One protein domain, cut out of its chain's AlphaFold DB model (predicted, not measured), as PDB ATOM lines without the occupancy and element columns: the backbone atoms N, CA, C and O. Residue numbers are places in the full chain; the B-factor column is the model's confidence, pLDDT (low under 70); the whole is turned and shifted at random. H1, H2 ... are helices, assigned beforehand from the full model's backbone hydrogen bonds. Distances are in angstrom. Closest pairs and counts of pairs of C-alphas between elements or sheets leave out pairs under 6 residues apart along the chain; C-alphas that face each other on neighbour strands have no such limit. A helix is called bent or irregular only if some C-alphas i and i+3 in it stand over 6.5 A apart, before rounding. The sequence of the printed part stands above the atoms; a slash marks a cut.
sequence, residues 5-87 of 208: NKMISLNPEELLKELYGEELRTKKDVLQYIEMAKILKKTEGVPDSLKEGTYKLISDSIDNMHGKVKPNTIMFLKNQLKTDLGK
ATOM      1  N   ASN A   5      15.613  11.479 -47.945       75.38
ATOM      2  CA  ASN A   5      15.175  10.184 -48.468       75.38
ATOM      3  C   ASN A   5      15.121   9.125 -47.362       75.38
ATOM      4  O   ASN A   5      14.171   8.349 -47.303       75.38
ATOM      5  N   LYS A   6      16.093   9.145 -46.440       82.75
ATOM      6  CA  LYS A   6      16.084   8.295 -45.238       82.75
ATOM      7  C   LYS A   6      14.926   8.662 -44.308       82.75
ATOM      8  O   LYS A   6      14.304   7.779 -43.737       82.75
ATOM      9  N   MET A   7      14.617   9.953 -44.167       87.06
ATOM     10  CA  MET A   7      13.540  10.442 -43.299       87.06
ATOM     11  C   MET A   7      12.160   9.906 -43.706       87.06
ATOM     12  O   MET A   7      11.371   9.538 -42.844       87.06
ATOM     13  N   ILE A   8      11.867   9.867 -45.010       87.88
ATOM     14  CA  ILE A   8      10.553   9.475 -45.550       87.88
ATOM     15  C   ILE A   8      10.211   8.010 -45.228       87.88
ATOM     16  O   ILE A   8       9.035   7.667 -45.126       87.88
ATOM     17  N   SER A   9      11.221   7.160 -45.027       87.56
ATOM     18  CA  SER A   9      11.034   5.750 -44.673       87.56
ATOM     19  C   SER A   9      10.910   5.477 -43.171       87.56
ATOM     20  O   SER A   9      10.659   4.333 -42.803       87.56
ATOM     21  N   LEU A  10      11.121   6.478 -42.308       91.38
ATOM     22  CA  LEU A  10      11.062   6.297 -40.854       91.38
ATOM     23  C   LEU A  10       9.616   6.262 -40.354       91.38
ATOM     24  O   LEU A  10       8.729   6.899 -40.927       91.38
ATOM     25  N   ASN A  11       9.399   5.579 -39.232       93.75
ATOM     26  CA  ASN A  11       8.202   5.768 -38.413       93.75
ATOM     27  C   ASN A  11       8.374   6.956 -37.426       93.75
ATOM     28  O   ASN A  11       9.476   7.502 -37.301       93.75
ATOM     29  N   PRO A  12       7.306   7.409 -36.743       93.88
ATOM     30  CA  PRO A  12       7.372   8.552 -35.825       93.88
ATOM     31  C   PRO A  12       8.404   8.411 -34.694       93.88
ATOM     32  O   PRO A  12       9.110   9.370 -34.377       93.88
ATOM     33  N   GLU A  13       8.524   7.229 -34.094       94.25
ATOM     34  CA  GLU A  13       9.448   6.944 -32.995       94.25
ATOM     35  C   GLU A  13      10.908   6.955 -33.468       94.25
ATOM     36  O   GLU A  13      11.793   7.510 -32.810       94.25
ATOM     37  N   GLU A  14      11.169   6.380 -34.639       93.88
ATOM     38  CA  GLU A  14      12.473   6.415 -35.298       93.88
ATOM     39  C   GLU A  14      12.859   7.842 -35.682       93.88
ATOM     40  O   GLU A  14      14.002   8.250 -35.471       93.88
ATOM     41  N   LEU A  15      11.905   8.628 -36.187       94.44
ATOM     42  CA  LEU A  15      12.116  10.034 -36.505       94.44
ATOM     43  C   LEU A  15      12.454  10.849 -35.251       94.44
ATOM     44  O   LEU A  15      13.348  11.694 -35.296       94.44
ATOM     45  N   LEU A  16      11.771  10.605 -34.127       95.25
ATOM     46  CA  LEU A  16      12.113  11.212 -32.837       95.25
ATOM     47  C   LEU A  16      13.552  10.883 -32.435       95.25
ATOM     48  O   LEU A  16      14.324  11.781 -32.092       95.25
ATOM     49  N   LYS A  17      13.928   9.606 -32.506       93.44
ATOM     50  CA  LYS A  17      15.272   9.158 -32.139       93.44
ATOM     51  C   LYS A  17      16.352   9.760 -33.040       93.44
ATOM     52  O   LYS A  17      17.409  10.129 -32.548       93.44
ATOM     53  N   GLU A  18      16.089   9.877 -34.336       92.25
ATOM     54  CA  GLU A  18      17.051  10.414 -35.303       92.25
ATOM     55  C   GLU A  18      17.192  11.943 -35.203       92.25
ATOM     56  O   GLU A  18      18.294  12.468 -35.352       92.25
ATOM     57  N   LEU A  19      16.098  12.676 -34.954       90.88
ATOM     58  CA  LEU A  19      16.130  14.143 -34.870       90.88
ATOM     59  C   LEU A  19      16.550  14.661 -33.492       90.88
ATOM     60  O   LEU A  19      17.254  15.666 -33.420       90.88
ATOM     61  N   TYR A  20      16.092  14.010 -32.421       92.69
ATOM     62  CA  TYR A  20      16.241  14.495 -31.048       92.69
ATOM     63  C   TYR A  20      17.049  13.546 -30.158       92.69
ATOM     64  O   TYR A  20      17.930  13.998 -29.433       92.69
ATOM     65  N   GLY A  21      16.785  12.238 -30.239       88.62
ATOM     66  CA  GLY A  21      17.557  11.208 -29.530       88.62
ATOM     67  C   GLY A  21      17.124  10.911 -28.091       88.62
ATOM     68  O   GLY A  21      17.634   9.960 -27.502       88.62
ATOM     69  N   GLU A  22      16.164  11.656 -27.543       88.88
ATOM     70  CA  GLU A  22      15.640  11.473 -26.182       88.88
ATOM     71  C   GLU A  22      14.104  11.358 -26.155       88.88
ATOM     72  O   GLU A  22      13.414  11.653 -27.131       88.88
ATOM     73  N   GLU A  23      13.553  10.920 -25.019       90.69
ATOM     74  CA  GLU A  23      12.105  10.897 -24.791       90.69
ATOM     75  C   GLU A  23      11.550  12.290 -24.458       90.69
ATOM     76  O   GLU A  23      12.178  13.089 -23.765       90.69
ATOM     77  N   LEU A  24      10.310  12.554 -24.867       94.12
ATOM     78  CA  LEU A  24       9.631  13.829 -24.637       94.12
ATOM     79  C   LEU A  24       9.017  13.884 -23.231       94.12
ATOM     80  O   LEU A  24       7.818  13.667 -23.057       94.12
ATOM     81  N   ARG A  25       9.831  14.160 -22.205       90.25
ATOM     82  CA  ARG A  25       9.393  14.119 -20.792       90.25
ATOM     83  C   ARG A  25       9.142  15.491 -20.177       90.25
ATOM     84  O   ARG A  25       8.428  15.589 -19.178       90.25
ATOM     85  N   THR A  26       9.711  16.549 -20.748       92.19
ATOM     86  CA  THR A  26       9.602  17.911 -20.223       92.19
ATOM     87  C   THR A  26       9.083  18.908 -21.256       92.19
ATOM     88  O   THR A  26       9.091  18.677 -22.466       92.19
ATOM     89  N   LYS A  27       8.684  20.093 -20.769       93.00
ATOM     90  CA  LYS A  27       8.328  21.240 -21.619       93.00
ATOM     91  C   LYS A  27       9.429  21.558 -22.637       93.00
ATOM     92  O   LYS A  27       9.117  21.927 -23.764       93.00
ATOM     93  N   LYS A  28      10.699  21.484 -22.226       94.44
ATOM     94  CA  LYS A  28      11.835  21.832 -23.085       94.44
ATOM     95  C   LYS A  28      11.950  20.833 -24.235       94.44
ATOM     96  O   LYS A  28      12.048  21.268 -25.377       94.44
ATOM     97  N   ASP A  29      11.855  19.546 -23.926       95.00
ATOM     98  CA  ASP A  29      12.018  18.452 -24.886       95.00
ATOM     99  C   ASP A  29      10.944  18.527 -25.971       95.00
ATOM    100  O   ASP A  29      11.246  18.547 -27.161       95.00
ATOM    101  N   VAL A  30       9.684  18.709 -25.555       96.31
ATOM    102  CA  VAL A  30       8.551  18.866 -26.479       96.31
ATOM    103  C   VAL A  30       8.749  20.061 -27.405       96.31
ATOM    104  O   VAL A  30       8.553  19.939 -28.610       96.31
ATOM    105  N   LEU A  31       9.149  21.222 -26.878       96.56
ATOM    106  CA  LEU A  31       9.341  22.418 -27.705       96.56
ATOM    107  C   LEU A  31      10.496  22.264 -28.695       96.56
ATOM    108  O   LEU A  31      10.374  22.693 -29.840       96.56
ATOM    109  N   GLN A  32      11.600  21.655 -28.261       96.19
ATOM    110  CA  GLN A  32      12.742  21.397 -29.133       96.19
ATOM    111  C   GLN A  32      12.363  20.438 -30.258       96.19
ATOM    112  O   GLN A  32      12.654  20.716 -31.421       96.19
ATOM    113  N   TYR A  33      11.649  19.362 -29.935       97.25
ATOM    114  CA  TYR A  33      11.235  18.406 -30.945       97.25
ATOM    115  C   TYR A  33      10.159  18.958 -31.890       97.25
ATOM    116  O   TYR A  33      10.249  18.718 -33.091       97.25
ATOM    117  N   ILE A  34       9.208  19.776 -31.412       96.12
ATOM    118  CA  ILE A  34       8.263  20.498 -32.289       96.12
ATOM    119  C   ILE A  34       9.023  21.338 -33.322       96.12
ATOM    120  O   ILE A  34       8.661  21.326 -34.499       96.12
ATOM    121  N   GLU A  35      10.075  22.050 -32.906       95.50
ATOM    122  CA  GLU A  35      10.885  22.861 -33.820       95.50
ATOM    123  C   GLU A  35      11.595  21.993 -34.867       95.50
ATOM    124  O   GLU A  35      11.545  22.298 -36.058       95.50
ATOM    125  N   MET A  36      12.193  20.875 -34.450       94.19
ATOM    126  CA  MET A  36      12.865  19.937 -35.357       94.19
ATOM    127  C   MET A  36      11.883  19.286 -36.343       94.19
ATOM    128  O   MET A  36      12.150  19.224 -37.544       94.19
ATOM    129  N   ALA A  37      10.709  18.872 -35.865       94.19
ATOM    130  CA  ALA A  37       9.669  18.223 -36.658       94.19
ATOM    131  C   ALA A  37       9.035  19.149 -37.717       94.19
ATOM    132  O   ALA A  37       8.390  18.665 -38.650       94.19
ATOM    133  N   LYS A  38       9.278  20.471 -37.677       93.31
ATOM    134  CA  LYS A  38       8.889  21.393 -38.765       93.31
ATOM    135  C   LYS A  38       9.514  21.027 -40.110       93.31
ATOM    136  O   LYS A  38       9.000  21.472 -41.139       93.31
ATOM    137  N   ILE A  39      10.574  20.217 -40.135       91.25
ATOM    138  CA  ILE A  39      11.136  19.674 -41.378       91.25
ATOM    139  C   ILE A  39      10.078  18.932 -42.215       91.25
ATOM    140  O   ILE A  39      10.046  19.097 -43.429       91.25
ATOM    141  N   LEU A  40       9.109  18.265 -41.573       91.62
ATOM    142  CA  LEU A  40       8.008  17.551 -42.235       91.62
ATOM    143  C   LEU A  40       7.091  18.461 -43.071       91.62
ATOM    144  O   LEU A  40       6.379  17.980 -43.950       91.62
ATOM    145  N   LYS A  41       7.095  19.777 -42.809       88.19
ATOM    146  CA  LYS A  41       6.375  20.774 -43.620       88.19
ATOM    147  C   LYS A  41       7.130  21.180 -44.881       88.19
ATOM    148  O   LYS A  41       6.510  21.665 -45.819       88.19
ATOM    149  N   LYS A  42       8.459  21.095 -44.842       84.75
ATOM    150  CA  LYS A  42       9.356  21.616 -45.880       84.75
ATOM    151  C   LYS A  42       9.793  20.525 -46.853       84.75
ATOM    152  O   LYS A  42      10.184  20.844 -47.967       84.75
ATOM    153  N   THR A  43       9.749  19.268 -46.426       86.88
ATOM    154  CA  THR A  43      10.170  18.128 -47.235       86.88
ATOM    155  C   THR A  43       9.015  17.623 -48.098       86.88
ATOM    156  O   THR A  43       7.939  17.293 -47.597       86.88
ATOM    157  N   GLU A  44       9.243  17.556 -49.408       85.50
ATOM    158  CA  GLU A  44       8.317  16.930 -50.355       85.50
ATOM    159  C   GLU A  44       8.351  15.399 -50.239       85.50
ATOM    160  O   GLU A  44       9.334  14.815 -49.793       85.50
ATOM    161  N   GLY A  45       7.254  14.735 -50.612       86.81
ATOM    162  CA  GLY A  45       7.166  13.268 -50.591       86.81
ATOM    163  C   GLY A  45       6.992  12.636 -49.205       86.81
ATOM    164  O   GLY A  45       6.908  11.416 -49.109       86.81
ATOM    165  N   VAL A  46       6.892  13.434 -48.134       89.81
ATOM    166  CA  VAL A  46       6.653  12.920 -46.775       89.81
ATOM    167  C   VAL A  46       5.257  12.292 -46.665       89.81
ATOM    168  O   VAL A  46       4.271  13.011 -46.890       89.81
ATOM    169  N   PRO A  47       5.154  11.010 -46.258       90.19
ATOM    170  CA  PRO A  47       3.888  10.311 -46.097       90.19
ATOM    171  C   PRO A  47       2.994  10.977 -45.050       90.19
ATOM    172  O   PRO A  47       3.468  11.425 -44.003       90.19
ATOM    173  N   ASP A  48       1.686  10.994 -45.307       88.56
ATOM    174  CA  ASP A  48       0.706  11.517 -44.348       88.56
ATOM    175  C   ASP A  48       0.712  10.698 -43.044       88.56
ATOM    176  O   ASP A  48       0.623  11.275 -41.966       88.56
ATOM    177  N   SER A  49       0.966   9.387 -43.111       89.56
ATOM    178  CA  SER A  49       1.115   8.530 -41.927       89.56
ATOM    179  C   SER A  49       2.247   8.978 -40.995       89.56
ATOM    180  O   SER A  49       2.074   8.982 -39.779       89.56
ATOM    181  N   LEU A  50       3.391   9.402 -41.546       92.75
ATOM    182  CA  LEU A  50       4.514   9.909 -40.753       92.75
ATOM    183  C   LEU A  50       4.176  11.266 -40.125       92.75
ATOM    184  O   LEU A  50       4.478  11.505 -38.957       92.75
ATOM    185  N   LYS A  51       3.510  12.146 -40.879       92.25
ATOM    186  CA  LYS A  51       3.041  13.454 -40.399       92.25
ATOM    187  C   LYS A  51       2.053  13.324 -39.241       92.25
ATOM    188  O   LYS A  51       2.257  13.935 -38.192       92.25
ATOM    189  N   GLU A  52       1.008  12.527 -39.432       91.06
ATOM    190  CA  GLU A  52      -0.054  12.303 -38.450       91.06
ATOM    191  C   GLU A  52       0.478  11.555 -37.229       91.06
ATOM    192  O   GLU A  52       0.250  11.983 -36.099       91.06
ATOM    193  N   GLY A  53       1.275  10.504 -37.442       91.25
ATOM    194  CA  GLY A  53       1.904   9.748 -36.363       91.25
ATOM    195  C   GLY A  53       2.864  10.593 -35.524       91.25
ATOM    196  O   GLY A  53       2.835  10.511 -34.301       91.25
ATOM    197  N   THR A  54       3.654  11.475 -36.150       94.56
ATOM    198  CA  THR A  54       4.539  12.400 -35.417       94.56
ATOM    199  C   THR A  54       3.737  13.398 -34.590       94.56
ATOM    200  O   THR A  54       4.058  13.636 -33.427       94.56
ATOM    201  N   TYR A  55       2.674  13.975 -35.159       94.06
ATOM    202  CA  TYR A  55       1.800  14.880 -34.414       94.06
ATOM    203  C   TYR A  55       1.184  14.179 -33.197       94.06
ATOM    204  O   TYR A  55       1.237  14.715 -32.087       94.06
ATOM    205  N   LYS A  56       0.655  12.968 -33.402       92.88
ATOM    206  CA  LYS A  56       0.044  12.156 -32.352       92.88
ATOM    207  C   LYS A  56       1.044  11.787 -31.259       92.88
ATOM    208  O   LYS A  56       0.749  12.007 -30.092       92.88
ATOM    209  N   LEU A  57       2.249  11.347 -31.619       95.12
ATOM    210  CA  LEU A  57       3.315  11.024 -30.665       95.12
ATOM    211  C   LEU A  57       3.615  12.206 -29.733       95.12
ATOM    212  O   LEU A  57       3.751  12.032 -28.517       95.12
ATOM    213  N   ILE A  58       3.702  13.423 -30.282       95.62
ATOM    214  CA  ILE A  58       3.934  14.632 -29.480       95.62
ATOM    215  C   ILE A  58       2.715  14.935 -28.603       95.62
ATOM    216  O   ILE A  58       2.888  15.273 -27.432       95.62
ATOM    217  N   SER A  59       1.500  14.814 -29.143       92.69
ATOM    218  CA  SER A  59       0.260  15.027 -28.386       92.69
ATOM    219  C   SER A  59       0.149  14.070 -27.199       92.69
ATOM    220  O   SER A  59      -0.027  14.524 -26.070       92.69
ATOM    221  N   ASP A  60       0.356  12.774 -27.426       92.12
ATOM    222  CA  ASP A  60       0.331  11.736 -26.393       92.12
ATOM    223  C   ASP A  60       1.424  11.988 -25.343       92.12
ATOM    224  O   ASP A  60       1.195  11.859 -24.141       92.12
ATOM    225  N   SER A  61       2.614  12.428 -25.770       93.81
ATOM    226  CA  SER A  61       3.690  12.814 -24.850       93.81
ATOM    227  C   SER A  61       3.301  14.005 -23.972       93.81
ATOM    228  O   SER A  61       3.592  14.000 -22.778       93.81
ATOM    229  N   ILE A  62       2.617  15.010 -24.531       92.38
ATOM    230  CA  ILE A  62       2.082  16.146 -23.767       92.38
ATOM    231  C   ILE A  62       1.012  15.669 -22.776       92.38
ATOM    232  O   ILE A  62       1.032  16.091 -21.620       92.38
ATOM    233  N   ASP A  63       0.110  14.778 -23.188       86.50
ATOM    234  CA  ASP A  63      -0.951  14.254 -22.321       86.50
ATOM    235  C   ASP A  63      -0.387  13.419 -21.161       86.50
ATOM    236  O   ASP A  63      -0.799  13.567 -20.010       86.50
ATOM    237  N   ASN A  64       0.667  12.644 -21.406       89.06
ATOM    238  CA  ASN A  64       1.371  11.890 -20.366       89.06
ATOM    239  C   ASN A  64       2.100  12.778 -19.330       89.06
ATOM    240  O   ASN A  64       2.576  12.277 -18.304       89.06
ATOM    241  N   MET A  65       2.189  14.096 -19.558       87.25
ATOM    242  CA  MET A  65       2.709  15.062 -18.582       87.25
ATOM    243  C   MET A  65       1.646  15.583 -17.606       87.25
ATOM    244  O   MET A  65       2.006  16.297 -16.657       87.25
ATOM    245  N   HIS A  66       0.360  15.250 -17.794       78.31
ATOM    246  CA  HIS A  66      -0.683  15.595 -16.827       78.31
ATOM    247  C   HIS A  66      -0.303  15.098 -15.420       78.31
ATOM    248  O   HIS A  66       0.277  14.029 -15.233       78.31
ATOM    249  N   GLY A  67      -0.545  15.932 -14.407       72.81
ATOM    250  CA  GLY A  67      -0.161  15.665 -13.015       72.81
ATOM    251  C   GLY A  67       1.313  15.935 -12.670       72.81
ATOM    252  O   GLY A  67       1.609  16.222 -11.514       72.81
ATOM    253  N   LYS A  68       2.234  15.927 -13.646       81.06
ATOM    254  CA  LYS A  68       3.661  16.268 -13.439       81.06
ATOM    255  C   LYS A  68       3.979  17.720 -13.785       81.06
ATOM    256  O   LYS A  68       4.893  18.321 -13.224       81.06
ATOM    257  N   VAL A  69       3.234  18.287 -14.725       82.12
ATOM    258  CA  VAL A  69       3.440  19.636 -15.251       82.12
ATOM    259  C   VAL A  69       2.199  20.485 -14.994       82.12
ATOM    260  O   VAL A  69       1.072  19.993 -14.990       82.12
ATOM    261  N   LYS A  70       2.394  21.793 -14.772       79.88
ATOM    262  CA  LYS A  70       1.273  22.700 -14.513       79.88
ATOM    263  C   LYS A  70       0.304  22.717 -15.708       79.88
ATOM    264  O   LYS A  70       0.762  23.010 -16.814       79.88
ATOM    265  N   PRO A  71      -1.010  22.601 -15.471       73.62
ATOM    266  CA  PRO A  71      -2.083  23.056 -16.347       73.62
ATOM    267  C   PRO A  71      -1.765  23.992 -17.525       73.62
ATOM    268  O   PRO A  71      -1.822  23.616 -18.694       73.62
ATOM    269  N   ASN A  72      -1.390  25.235 -17.213       76.62
ATOM    270  CA  ASN A  72      -1.128  26.271 -18.213       76.62
ATOM    271  C   ASN A  72       0.017  25.910 -19.169       76.62
ATOM    272  O   ASN A  72       0.064  26.412 -20.289       76.62
ATOM    273  N   THR A  73       0.947  25.063 -18.728       85.81
ATOM    274  CA  THR A  73       2.055  24.595 -19.563       85.81
ATOM    275  C   THR A  73       1.583  23.533 -20.548       85.81
ATOM    276  O   THR A  73       1.944  23.634 -21.713       85.81
ATOM    277  N   ILE A  74       0.731  22.589 -20.131       87.25
ATOM    278  CA  ILE A  74       0.108  21.620 -21.048       87.25
ATOM    279  C   ILE A  74      -0.651  22.356 -22.155       87.25
ATOM    280  O   ILE A  74      -0.417  22.120 -23.338       87.25
ATOM    281  N   MET A  75      -1.476  23.338 -21.775       82.50
ATOM    282  CA  MET A  75      -2.191  24.192 -22.727       82.50
ATOM    283  C   MET A  75      -1.231  24.902 -23.692       82.50
ATOM    284  O   MET A  75      -1.462  24.918 -24.901       82.50
ATOM    285  N   PHE A  76      -0.161  25.503 -23.166       88.50
ATOM    286  CA  PHE A  76       0.843  26.174 -23.987       88.50
ATOM    287  C   PHE A  76       1.468  25.218 -25.014       88.50
ATOM    288  O   PHE A  76       1.549  25.569 -26.187       88.50
ATOM    289  N   LEU A  77       1.839  24.004 -24.599       93.44
ATOM    290  CA  LEU A  77       2.439  22.997 -25.477       93.44
ATOM    291  C   LEU A  77       1.464  22.521 -26.562       93.44
ATOM    292  O   LEU A  77       1.838  22.509 -27.732       93.44
ATOM    293  N   LYS A  78       0.203  22.221 -26.214       90.50
ATOM    294  CA  LYS A  78      -0.831  21.845 -27.198       90.50
ATOM    295  C   LYS A  78      -1.074  22.952 -28.225       90.50
ATOM    296  O   LYS A  78      -1.172  22.687 -29.421       90.50
ATOM    297  N   ASN A  79      -1.131  24.209 -27.780       87.06
ATOM    298  CA  ASN A  79      -1.290  25.353 -28.679       87.06
ATOM    299  C   ASN A  79      -0.071  25.553 -29.584       87.06
ATOM    300  O   ASN A  79      -0.241  25.884 -30.760       87.06
ATOM    301  N   GLN A  80       1.138  25.333 -29.060       93.06
ATOM    302  CA  GLN A  80       2.357  25.392 -29.858       93.06
ATOM    303  C   GLN A  80       2.365  24.286 -30.915       93.06
ATOM    304  O   GLN A  80       2.533  24.586 -32.093       93.06
ATOM    305  N   LEU A  81       2.075  23.040 -30.525       93.75
ATOM    306  CA  LEU A  81       1.961  21.896 -31.433       93.75
ATOM    307  C   LEU A  81       0.933  22.164 -32.542       93.75
ATOM    308  O   LEU A  81       1.223  21.995 -33.725       93.75
ATOM    309  N   LYS A  82      -0.252  22.665 -32.184       88.88
ATOM    310  CA  LYS A  82      -1.308  23.001 -33.147       88.88
ATOM    311  C   LYS A  82      -0.893  24.113 -34.111       88.88
ATOM    312  O   LYS A  82      -1.143  24.007 -35.310       88.88
ATOM    313  N   THR A  83      -0.257  25.168 -33.608       89.62
ATOM    314  CA  THR A  83       0.244  26.280 -34.434       89.62
ATOM    315  C   THR A  83       1.316  25.798 -35.409       89.62
ATOM    316  O   THR A  83       1.265  26.076 -36.612       89.62
ATOM    317  N   ASP A  84       2.266  25.020 -34.898       93.00
ATOM    318  CA  ASP A  84       3.482  24.674 -35.618       93.00
ATOM    319  C   ASP A  84       3.383  23.414 -36.453       93.00
ATOM    320  O   ASP A  84       4.136  23.312 -37.413       93.00
ATOM    321  N   LEU A  85       2.475  22.488 -36.163       92.12
ATOM    322  CA  LEU A  85       2.345  21.216 -36.878       92.12
ATOM    323  C   LEU A  85       0.887  20.837 -37.170       92.12
ATOM    324  O   LEU A  85       0.664  19.936 -37.961       92.12
ATOM    325  N   GLY A  86      -0.118  21.559 -36.664       84.94
ATOM    326  CA  GLY A  86      -1.533  21.189 -36.844       84.94
ATOM    327  C   GLY A  86      -2.034  21.155 -38.294       84.94
ATOM    328  O   GLY A  86      -3.023  20.493 -38.577       84.94
ATOM    329  N   LYS A  87      -1.346  21.815 -39.236       85.06
ATOM    330  CA  LYS A  87      -1.636  21.699 -40.683       85.06
ATOM    331  C   LYS A  87      -1.205  20.356 -41.293       85.06
ATOM    332  O   LYS A  87      -1.549  20.090 -42.437       85.06
TER     333      LYS A  87
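This is residues 5 to 87 of the 208 residues of an uncharacterized protein of Clostridium cadaveris (UniProt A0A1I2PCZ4). Three helices, H3, H5 and H6, run side by side along the long axis as a small up-and-down bundle, their centres making a triangle. H2 crosses H3 and H5 on the side away from H6, and the short helices H1 and H4 sit toward one end, while the link from H5 to H6 turns at the other. The printed part has 83 residues with six named helices, H1 to H6 in order along the chain, and no named strand; its class is all helix. It is compact, with a radius of gyration of the C-alphas of 12.4 A, and its outline is elongated, spanning 39 by 24 by 17 A.

H1, residues 5 to 8, begins at C-alpha 5 at (15.175, 10.184, -48.468) and is 5.5 A long. H2, residues 12 to 19, is 10.4 A long. H3, residues 27 to 37, is 15.4 A long from C-alpha 27 at (8.328, 21.240, -21.619). H4, residues 39 to 42, is 5.2 A long. H5, residues 48 to 63, is 22.3 A long. H6, residues 71 to 87, is 24.4 A long and ends at C-alpha 87 at (-1.636, 21.699, -40.683). H6 has a kink of 27 degrees near residue 81, and it is irregular, with C-alphas 84 and 87 standing 7.8 A apart.

H3, H5 and H6 form a bundle, up and down, each helix running against the one before it in the chain. H3 and H5 touch, closest at the C-alphas of Val 30 and Ile 58, 6.9 A, at a shallow tilt of 7 degrees, opposite ways. H5 and H6 form a helical hairpin at a shallow tilt of 6 degrees; their closest C-alphas are those of Ile 62 and Ile 74, 6.4 A. H3 and H6 touch and run the same way, closest at the C-alphas of Ile 34 and Leu 81, 6.5 A. H2 is about perpendicular to H5, at 85 degrees, and touches its residues 50 to 57 alone; the closest C-alphas are those of Pro 12 and Thr 54, 4.8 A. H2 also touches H3, about perpendicular at 89 degrees, with the C-alphas of Leu 19 and Met 36 closest at 6.7 A. H1 is close to H2 but not clearly touching, 7.0 A between the closest C-alphas, those of Met 7 and Leu 15. H4 is close to H5 but not clearly touching, 6.7 A between the closest C-alphas, those of Leu 40 and Lys 51. H2 and H6 are apart. Every O i to N i+4 pair is within hydrogen-bond range in H2, H3 and H5, against 12 of 13 in H6; H1 and H4 are too short for such a pair.

The C-alphas farthest apart are those of Asn 5 and Gly 67, 39.0 A. The printed part has no cut and no long link. Its mean pLDDT is 89.9, and no printed residue is under 70.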